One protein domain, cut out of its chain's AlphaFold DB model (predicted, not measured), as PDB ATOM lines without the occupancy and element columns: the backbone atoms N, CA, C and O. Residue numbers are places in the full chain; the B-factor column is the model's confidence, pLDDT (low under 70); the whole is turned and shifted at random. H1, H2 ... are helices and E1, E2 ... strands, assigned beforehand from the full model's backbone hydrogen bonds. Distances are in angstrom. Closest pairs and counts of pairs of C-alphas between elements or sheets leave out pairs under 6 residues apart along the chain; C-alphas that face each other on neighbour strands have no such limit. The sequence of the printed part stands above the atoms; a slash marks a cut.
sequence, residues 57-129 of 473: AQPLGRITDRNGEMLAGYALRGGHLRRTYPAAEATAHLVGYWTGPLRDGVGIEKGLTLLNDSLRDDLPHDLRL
ATOM      1  N   ALA A  57     -28.510  -4.760  35.603       50.91
ATOM      2  CA  ALA A  57     -28.051  -5.761  36.569       50.91
ATOM      3  C   ALA A  57     -28.671  -5.574  37.968       50.91
ATOM      4  O   ALA A  57     -29.074  -6.565  38.566       50.91
ATOM      5  N   GLN A  58     -28.834  -4.329  38.440       61.41
ATOM      6  CA  GLN A  58     -29.628  -3.948  39.617       61.41
ATOM      7  C   GLN A  58     -30.089  -2.475  39.498       61.41
ATOM      8  O   GLN A  58     -29.352  -1.658  38.936       61.41
ATOM      9  N   PRO A  59     -31.297  -2.101  39.968       71.50
ATOM     10  CA  PRO A  59     -31.737  -0.705  39.992       71.50
ATOM     11  C   PRO A  59     -30.961   0.117  41.035       71.50
ATOM     12  O   PRO A  59     -30.675  -0.366  42.124       71.50
ATOM     13  N   LEU A  60     -30.646   1.376  40.716       81.44
ATOM     14  CA  LEU A  60     -30.024   2.332  41.640       81.44
ATOM     15  C   LEU A  60     -31.096   3.053  42.467       81.44
ATOM     16  O   LEU A  60     -32.186   3.324  41.960       81.44
ATOM     17  N   GLY A  61     -30.787   3.445  43.703       84.88
ATOM     18  CA  GLY A  61     -31.703   4.266  44.501       84.88
ATOM     19  C   GLY A  61     -31.941   5.647  43.882       84.88
ATOM     20  O   GLY A  61     -31.260   6.062  42.936       84.88
ATOM     21  N   ARG A  62     -32.956   6.363  44.360       90.81
ATOM     22  CA  ARG A  62     -33.254   7.738  43.944       90.81
ATOM     23  C   ARG A  62     -32.220   8.692  44.524       90.81
ATOM     24  O   ARG A  62     -31.751   8.519  45.643       90.81
ATOM     25  N   ILE A  63     -31.929   9.749  43.782       94.06
ATOM     26  CA  ILE A  63     -31.130  10.871  44.266       94.06
ATOM     27  C   ILE A  63     -32.068  12.062  44.405       94.06
ATOM     28  O   ILE A  63     -32.740  12.434  43.440       94.06
ATOM     29  N   THR A  64     -32.115  12.660  45.589       97.00
ATOM     30  CA  THR A  64     -32.915  13.860  45.870       97.00
ATOM     31  C   THR A  64     -32.039  15.008  46.352       97.00
ATOM     32  O   THR A  64     -30.943  14.792  46.866       97.00
ATOM     33  N   ASP A  65     -32.500  16.236  46.157       98.00
ATOM     34  CA  ASP A  65     -31.872  17.429  46.715       98.00
ATOM     35  C   ASP A  65     -32.238  17.594  48.205       98.00
ATOM     36  O   ASP A  65     -33.014  16.821  48.783       98.00
ATOM     37  N   ARG A  66     -31.700  18.626  48.857       97.31
ATOM     38  CA  ARG A  66     -31.943  18.858  50.284       97.31
ATOM     39  C   ARG A  66     -33.407  19.142  50.622       97.31
ATOM     40  O   ARG A  66     -33.783  19.009  51.781       97.31
ATOM     41  N   ASN A  67     -34.225  19.538  49.653       96.81
ATOM     42  CA  ASN A  67     -35.648  19.827  49.808       96.81
ATOM     43  C   ASN A  67     -36.532  18.632  49.397       96.81
ATOM     44  O   ASN A  67     -37.748  18.717  49.519       96.81
ATOM     45  N   GLY A  68     -35.936  17.514  48.965       96.12
ATOM     46  CA  GLY A  68     -36.654  16.320  48.513       96.12
ATOM     47  C   GLY A  68     -36.989  16.318  47.018       96.12
ATOM     48  O   GLY A  68     -37.646  15.386  46.551       96.12
ATOM     49  N   GLU A  69     -36.520  17.310  46.256       96.88
ATOM     50  CA  GLU A  69     -36.707  17.364  44.804       96.88
ATOM     51  C   GLU A  69     -35.913  16.250  44.123       96.88
ATOM     52  O   GLU A  69     -34.744  16.017  44.437       96.88
ATOM     53  N   MET A  70     -36.525  15.554  43.167       96.19
ATOM     54  CA  MET A  70     -35.882  14.427  42.491       96.19
ATOM     55  C   MET A  70     -34.812  14.904  41.501       96.19
ATOM     56  O   MET A  70     -35.101  15.623  40.543       96.19
ATOM     57  N   LEU A  71     -33.578  14.438  41.693       96.69
ATOM     58  CA  LEU A  71     -32.425  14.722  40.836       96.69
ATOM     59  C   LEU A  71     -32.086  13.552  39.909       96.69
ATOM     60  O   LEU A  71     -31.728  13.779  38.755       96.69
ATOM     61  N   ALA A  72     -32.241  12.320  40.398       95.00
ATOM     62  CA  ALA A  72     -32.193  11.104  39.594       95.00
ATOM     63  C   ALA A  72     -33.190  10.068  40.124       95.00
ATOM     64  O   ALA A  72     -33.380   9.924  41.333       95.00
ATOM     65  N   GLY A  73     -33.828   9.334  39.223       91.56
ATOM     66  CA  GLY A  73     -34.810   8.315  39.574       91.56
ATOM     67  C   GLY A  73     -35.246   7.530  38.349       91.56
ATOM     68  O   GLY A  73     -34.495   7.426  37.382       91.56
ATOM     69  N   TYR A  74     -36.456   6.979  38.373       86.88
ATOM     70  CA  TYR A  74     -37.013   6.248  37.238       86.88
ATOM     71  C   TYR A  74     -38.332   6.854  36.780       86.88
ATOM     72  O   TYR A  74     -39.150   7.279  37.593       86.88
ATOM     73  N   ALA A  75     -38.558   6.836  35.469       83.75
ATOM     74  CA  ALA A  75     -39.860   7.103  34.876       83.75
ATOM     75  C   ALA A  75     -40.182   6.057  33.805       83.75
ATOM     76  O   ALA A  75     -39.282   5.491  33.175       83.75
ATOM     77  N   LEU A  76     -41.472   5.818  33.579       77.19
ATOM     78  CA  LEU A  76     -41.941   4.935  32.518       77.19
ATOM     79  C   LEU A  76     -41.852   5.661  31.167       77.19
ATOM     80  O   LEU A  76     -42.437   6.730  30.994       77.19
ATOM     81  N   ARG A  77     -41.132   5.091  30.198       73.00
ATOM     82  CA  ARG A  77     -41.061   5.595  28.818       73.00
ATOM     83  C   ARG A  77     -41.188   4.448  27.824       73.00
ATOM     84  O   ARG A  77     -40.372   3.529  27.835       73.00
ATOM     85  N   GLY A  78     -42.213   4.507  26.971       69.88
ATOM     86  CA  GLY A  78     -42.490   3.464  25.977       69.88
ATOM     87  C   GLY A  78     -42.703   2.079  26.600       69.88
ATOM     88  O   GLY A  78     -42.215   1.096  26.065       69.88
ATOM     89  N   GLY A  79     -43.335   2.008  27.779       74.75
ATOM     90  CA  GLY A  79     -43.566   0.752  28.509       74.75
ATOM     91  C   GLY A  79     -42.377   0.224  29.326       74.75
ATOM     92  O   GLY A  79     -42.542  -0.736  30.080       74.75
ATOM     93  N   HIS A  80     -41.207   0.868  29.250       70.44
ATOM     94  CA  HIS A  80     -39.997   0.471  29.976       70.44
ATOM     95  C   HIS A  80     -39.615   1.495  31.048       70.44
ATOM     96  O   HIS A  80     -39.749   2.703  30.847       70.44
ATOM     97  N   LEU A  81     -39.106   1.020  32.188       74.12
ATOM     98  CA  LEU A  81     -38.504   1.899  33.190       74.12
ATOM     99  C   LEU A  81     -37.166   2.412  32.661       74.12
ATOM    100  O   LEU A  81     -36.308   1.632  32.251       74.12
ATOM    101  N   ARG A  82     -36.980   3.731  32.676       80.06
ATOM    102  CA  ARG A  82     -35.712   4.375  32.317       80.06
ATOM    103  C   ARG A  82     -35.236   5.256  33.453       80.06
ATOM    104  O   ARG A  82     -36.054   5.918  34.090       80.06
ATOM    105  N   ARG A  83     -33.919   5.277  33.675       87.75
ATOM    106  CA  ARG A  83     -33.283   6.243  34.572       87.75
ATOM    107  C   ARG A  83     -33.518   7.650  34.010       87.75
ATOM    108  O   ARG A  83     -33.317   7.864  32.813       87.75
ATOM    109  N   THR A  84     -33.990   8.576  34.833       91.56
ATOM    110  CA  THR A  84     -34.311   9.955  34.441       91.56
ATOM    111  C   THR A  84     -33.697  10.962  35.396       91.56
ATOM    112  O   THR A  84     -33.523  10.681  36.580       91.56
ATOM    113  N   TYR A  85     -33.419  12.152  34.867       96.06
ATOM    114  CA  TYR A  85     -32.750  13.242  35.573       96.06
ATOM    115  C   TYR A  85     -33.555  14.537  35.406       96.06
ATOM    116  O   TYR A  85     -33.315  15.290  34.458       96.06
ATOM    117  N   PRO A  86     -34.546  14.815  36.272       95.81
ATOM    118  CA  PRO A  86     -35.447  15.963  36.106       95.81
ATOM    119  C   PRO A  86     -34.751  17.329  36.176       95.81
ATOM    120  O   PRO A  86     -35.207  18.297  35.573       95.81
ATOM    121  N   ALA A  87     -33.637  17.417  36.907       95.12
ATOM    122  CA  ALA A  87     -32.827  18.630  36.994       95.12
ATOM    123  C   ALA A  87     -31.897  18.840  35.779       95.12
ATOM    124  O   ALA A  87     -31.307  19.915  35.664       95.12
ATOM    125  N   ALA A  88     -31.804  17.847  34.884       95.56
ATOM    126  CA  ALA A  88     -31.078  17.882  33.617       95.56
ATOM    127  C   ALA A  88     -29.680  18.528  33.739       95.56
ATOM    128  O   ALA A  88     -28.867  18.108  34.570       95.56
ATOM    129  N   GLU A  89     -29.394  19.552  32.938       96.19
ATOM    130  CA  GLU A  89     -28.104  20.237  32.871       96.19
ATOM    131  C   GLU A  89     -27.653  20.864  34.200       96.19
ATOM    132  O   GLU A  89     -26.449  21.018  34.425       96.19
ATOM    133  N   ALA A  90     -28.591  21.232  35.082       95.81
ATOM    134  CA  ALA A  90     -28.306  21.985  36.306       95.81
ATOM    135  C   ALA A  90     -27.503  21.182  37.338       95.81
ATOM    136  O   ALA A  90     -26.792  21.761  38.159       95.81
ATOM    137  N   THR A  91     -27.606  19.853  37.309       95.56
ATOM    138  CA  THR A  91     -26.910  18.964  38.254       95.56
ATOM    139  C   THR A  91     -26.056  17.902  37.568       95.56
ATOM    140  O   THR A  91     -25.493  17.049  38.256       95.56
ATOM    141  N   ALA A  92     -25.934  17.967  36.238       94.94
ATOM    142  CA  ALA A  92     -25.349  16.929  35.394       94.94
ATOM    143  C   ALA A  92     -23.970  16.453  35.871       94.94
ATOM    144  O   ALA A  92     -23.717  15.259  35.925       94.94
ATOM    145  N   HIS A  93     -23.062  17.349  36.263       92.44
ATOM    146  CA  HIS A  93     -21.695  16.952  36.629       92.44
ATOM    147  C   HIS A  93     -21.545  16.352  38.025       92.44
ATOM    148  O   HIS A  93     -20.618  15.571  38.235       92.44
ATOM    149  N   LEU A  94     -22.406  16.734  38.972       91.19
ATOM    150  CA  LEU A  94     -22.364  16.198  40.333       91.19
ATOM    151  C   LEU A  94     -23.160  14.901  40.432       91.19
ATOM    152  O   LEU A  94     -22.617  13.880  40.846       91.19
ATOM    153  N   VAL A  95     -24.431  14.939  40.019       93.06
ATOM    154  CA  VAL A  95     -25.299  13.753  39.985       93.06
ATOM    155  C   VAL A  95     -24.721  12.738  39.008       93.06
ATOM    156  O   VAL A  95     -24.569  11.570  39.350       93.06
ATOM    157  N   GLY A  96     -24.287  13.215  37.843       91.38
ATOM    158  CA  GLY A  96     -23.770  12.377  36.781       91.38
ATOM    159  C   GLY A  96     -24.881  11.770  35.943       91.38
ATOM    160  O   GLY A  96     -26.010  12.257  35.885       91.38
ATOM    161  N   TYR A  97     -24.518  10.683  35.286       89.06
ATOM    162  CA  TYR A  97     -25.437   9.800  34.602       89.06
ATOM    163  C   TYR A  97     -25.001   8.364  34.842       89.06
ATOM    164  O   TYR A  97     -23.849   8.099  35.172       89.06
ATOM    165  N   TRP A  98     -25.924   7.450  34.596       85.69
ATOM    166  CA  TRP A  98     -25.719   6.021  34.516       85.69
ATOM    167  C   TRP A  98     -26.481   5.471  33.321       85.69
ATOM    168  O   TRP A  98     -27.667   5.759  33.129       85.69
ATOM    169  N   THR A  99     -25.784   4.686  32.506       74.56
ATOM    170  CA  THR A  99     -26.345   4.035  31.310       74.56
ATOM    171  C   THR A  99     -26.267   2.511  31.385       74.56
ATOM    172  O   THR A  99     -26.428   1.831  30.370       74.56
ATOM    173  N   GLY A 100     -26.014   1.960  32.577       68.56
ATOM    174  CA  GLY A 100     -25.730   0.538  32.750       68.56
ATOM    175  C   GLY A 100     -24.454   0.128  31.998       68.56
ATOM    176  O   GLY A 100     -23.477   0.880  32.021       68.56
ATOM    177  N   PRO A 101     -24.436  -1.029  31.307       60.91
ATOM    178  CA  PRO A 101     -23.224  -1.571  30.687       60.91
ATOM    179  C   PRO A 101     -22.726  -0.783  29.463       60.91
ATOM    180  O   PRO A 101     -21.657  -1.086  28.945       60.91
ATOM    181  N   LEU A 102     -23.479   0.209  28.970       59.28
ATOM    182  CA  LEU A 102     -23.149   0.908  27.724       59.28
ATOM    183  C   LEU A 102     -21.993   1.906  27.871       59.28
ATOM    184  O   LEU A 102     -21.100   1.935  27.027       59.28
ATOM    185  N   ARG A 103     -22.042   2.782  28.881       63.06
ATOM    186  CA  ARG A 103     -21.084   3.896  29.053       63.06
ATOM    187  C   ARG A 103     -20.653   4.104  30.503       63.06
ATOM    188  O   ARG A 103     -20.119   5.165  30.816       63.06
ATOM    189  N   ASP A 104     -20.885   3.109  31.364       68.19
ATOM    190  CA  ASP A 104     -20.671   3.197  32.813       68.19
ATOM    191  C   ASP A 104     -21.476   4.364  33.444       68.19
ATOM    192  O   ASP A 104     -22.346   4.976  32.801       68.19
ATOM    193  N   GLY A 105     -21.255   4.633  34.729       77.56
ATOM    194  CA  GLY A 105     -21.726   5.828  35.420       77.56
ATOM    195  C   GLY A 105     -20.620   6.859  35.660       77.56
ATOM    196  O   GLY A 105     -19.434   6.539  35.688       77.56
ATOM    197  N   VAL A 106     -21.007   8.110  35.916       84.62
ATOM    198  CA  VAL A 106     -20.115   9.170  36.431       84.62
ATOM    199  C   VAL A 106     -20.760   9.877  37.622       84.62
ATOM    200  O   VAL A 106     -21.939   9.682  37.892       84.62
ATOM    201  N   GLY A 107     -20.005  10.715  38.337       86.19
ATOM    202  CA  GLY A 107     -20.541  11.482  39.468       86.19
ATOM    203  C   GLY A 107     -21.060  10.584  40.595       86.19
ATOM    204  O   GLY A 107     -20.490   9.527  40.870       86.19
ATOM    205  N   ILE A 108     -22.145  11.009  41.239       88.62
ATOM    206  CA  ILE A 108     -22.828  10.249  42.298       88.62
ATOM    207  C   ILE A 108     -23.382   8.926  41.776       88.62
ATOM    208  O   ILE A 108     -23.264   7.916  42.464       88.62
ATOM    209  N   GLU A 109     -23.912   8.897  40.555       87.75
ATOM    210  CA  GLU A 109     -24.429   7.668  39.948       87.75
ATOM    211  C   GLU A 109     -23.358   6.560  39.855       87.75
ATOM    212  O   GLU A 109     -23.650   5.385  40.095       87.75
ATOM    213  N   LYS A 110     -22.089   6.917  39.595       83.31
ATOM    214  CA  LYS A 110     -20.975   5.950  39.650       83.31
ATOM    215  C   LYS A 110     -20.762   5.408  41.059       83.31
ATOM    216  O   LYS A 110     -20.590   4.204  41.225       83.31
ATOM    217  N   GLY A 111     -20.787   6.291  42.057       79.50
ATOM    218  CA  GLY A 111     -20.643   5.912  43.462       79.50
ATOM    219  C   GLY A 111     -21.737   4.944  43.913       79.50
ATOM    220  O   GLY A 111     -21.431   3.947  44.556       79.50
ATOM    221  N   LEU A 112     -22.990   5.188  43.513       79.38
ATOM    222  CA  LEU A 112     -24.108   4.276  43.778       79.38
ATOM    223  C   LEU A 112     -23.953   2.933  43.060       79.38
ATOM    224  O   LEU A 112     -24.266   1.899  43.638       79.38
ATOM    225  N   THR A 113     -23.436   2.932  41.827       76.25
ATOM    226  CA  THR A 113     -23.172   1.684  41.092       76.25
ATOM    227  C   THR A 113     -22.167   0.809  41.842       76.25
ATOM    228  O   THR A 113     -22.417  -0.374  42.046       76.25
ATOM    229  N   LEU A 114     -21.064   1.402  42.313       74.25
ATOM    230  CA  LEU A 114     -20.030   0.683  43.066       74.25
ATOM    231  C   LEU A 114     -20.529   0.181  44.429       74.25
ATOM    232  O   LEU A 114     -20.168  -0.918  44.842       74.25
ATOM    233  N   LEU A 115     -21.362   0.968  45.118       69.81
ATOM    234  CA  LEU A 115     -21.981   0.547  46.376       69.81
ATOM    235  C   LEU A 115     -22.929  -0.640  46.170       69.81
ATOM    236  O   LEU A 115     -22.821  -1.629  46.892       69.81
ATOM    237  N   ASN A 116     -23.801  -0.588  45.163       66.31
ATOM    238  CA  ASN A 116     -24.726  -1.685  44.875       66.31
ATOM    239  C   ASN A 116     -23.992  -2.974  44.468       66.31
ATOM    240  O   ASN A 116     -24.378  -4.055  44.901       66.31
ATOM    241  N   ASP A 117     -22.892  -2.878  43.711       61.19
ATOM    242  CA  ASP A 117     -22.065  -4.049  43.377       61.19
ATOM    243  C   ASP A 117     -21.471  -4.728  44.626       61.19
ATOM    244  O   ASP A 117     -21.257  -5.945  44.620       61.19
ATOM    245  N   SER A 118     -21.225  -3.959  45.694       53.72
ATOM    246  CA  SER A 118     -20.707  -4.463  46.974       53.72
ATOM    247  C   SER A 118     -21.785  -5.008  47.921       53.72
ATOM    248  O   SER A 118     -21.468  -5.829  48.780       53.72
ATOM    249  N   LEU A 119     -23.048  -4.608  47.741       54.00
ATOM    250  CA  LEU A 119     -24.183  -4.921  48.618       54.00
ATOM    251  C   LEU A 119     -25.222  -5.785  47.891       54.00
ATOM    252  O   LEU A 119     -26.402  -5.449  47.844       54.00
ATOM    253  N   ARG A 120     -24.780  -6.902  47.295       53.22
ATOM    254  CA  ARG A 120     -25.584  -7.744  46.382       53.22
ATOM    255  C   ARG A 120     -26.943  -8.229  46.926       53.22
ATOM    256  O   ARG A 120     -27.745  -8.674  46.105       53.22
ATOM    257  N   ASP A 121     -27.210  -8.090  48.226       51.19
ATOM    258  CA  ASP A 121     -28.424  -8.552  48.909       51.19
ATOM    259  C   ASP A 121     -29.332  -7.431  49.481       51.19
ATOM    260  O   ASP A 121     -30.398  -7.749  50.009       51.19
ATOM    261  N   ASP A 122     -28.989  -6.139  49.336       53.91
ATOM    262  CA  ASP A 122     -29.766  -5.019  49.907       53.91
ATOM    263  C   ASP A 122     -30.622  -4.246  48.879       53.91
ATOM    264  O   ASP A 122     -30.359  -4.215  47.673       53.91
ATOM    265  N   LEU A 123     -31.688  -3.596  49.367       58.62
ATOM    266  CA  LEU A 123     -32.521  -2.691  48.567       58.62
ATOM    267  C   LEU A 123     -31.707  -1.476  48.071       58.62
ATOM    268  O   LEU A 123     -30.797  -1.020  48.762       58.62
ATOM    269  N   PRO A 124     -32.061  -0.874  46.917       66.69
ATOM    270  CA  PRO A 124     -31.336   0.280  46.393       66.69
ATOM    271  C   PRO A 124     -31.343   1.467  47.369       66.69
ATOM    272  O   PRO A 124     -32.406   1.935  47.776       66.69
ATOM    273  N   HIS A 125     -30.161   1.992  47.700       75.56
ATOM    274  CA  HIS A 125     -30.017   3.099  48.647       75.56
ATOM    275  C   HIS A 125     -30.398   4.449  48.028       75.56
ATOM    276  O   HIS A 125     -29.705   4.961  47.144       75.56
ATOM    277  N   ASP A 126     -31.485   5.048  48.518       86.19
ATOM    278  CA  ASP A 126     -31.830   6.437  48.217       86.19
ATOM    279  C   ASP A 126     -30.812   7.386  48.868       86.19
ATOM    280  O   ASP A 126     -30.474   7.255  50.044       86.19
ATOM    281  N   LEU A 127     -30.352   8.382  48.110       89.94
ATOM    282  CA  LEU A 127     -29.392   9.378  48.570       89.94
ATOM    283  C   LEU A 127     -30.023  10.772  48.561       89.94
ATOM    284  O   LEU A 127     -30.548  11.234  47.545       89.94
ATOM    285  N   ARG A 128     -29.930  11.474  49.690       94.62
ATOM    286  CA  ARG A 128     -30.328  12.881  49.801       94.62
ATOM    287  C   ARG A 128     -29.086  13.758  49.825       94.62
ATOM    288  O   ARG A 128     -28.219  13.601  50.683       94.62
ATOM    289  N   LEU A 129     -28.988  14.669  48.866       96.12
ATOM    290  CA  LEU A 129     -27.837  15.545  48.701       96.12
ATOM    291  C   LEU A 129     -28.002  16.855  49.465       96.12
ATOM    292  O   LEU A 129     -29.110  17.294  49.759       96.12
TER     293      LEU A 129
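Overview. This is residues 57 to 129 of the 473 residues of the protein "Cell division protein" of Chlorobi bacterium OLB7 (UniProt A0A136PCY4). A rounded domain with little regular structure: loops join a two-stranded antiparallel hairpin, E1 and E2, to a separate helix, H2, with tiny H1 by its first turn. The 73 printed residues hold E1, E2, H1, H2 in that order, a mixed class with only 29 residues in named elements. It is compact, radius of gyration of the C-alphas 11.8 A, spanning 30 by 29 by 21 A.

Along the chain. E1, residues 70 to 77, spans 17.1 A from C-alpha 70 at (-35.882, 14.427, 42.491) and bends by 61 degrees at residue 73. E2 is residues 80 to 84, H1 residues 92 to 95. H2, residues 107 to 118, spans 17.6 A to C-alpha 118 at (-20.707, -4.463, 46.974).

Arrangement. E1 and E2 form a hairpin, antiparallel at 157 degrees, with N 75 and O 82 3.0 A apart, within hydrogen-bond range. H2 is apart from E2, and only just from E1, closest 8.5 A. H2 touches H1 with residues 107 to 109 alone; the closest C-alphas, of Val 95 and Ile 108, are 4.9 A apart. In H2 every O i to N i+4 pair is within hydrogen-bond range; H1 is too short for one, and its one O i to N i+3 pair is not within range.

Size, cuts and confidence. The farthest C-alphas, of Ala 90 and Asp 121, are 33.0 A apart. There is no cut; H1 to H2 is a long link. pLDDT is under 70 at residues 57 to 58, 78, 100 to 104 and 115 to 124.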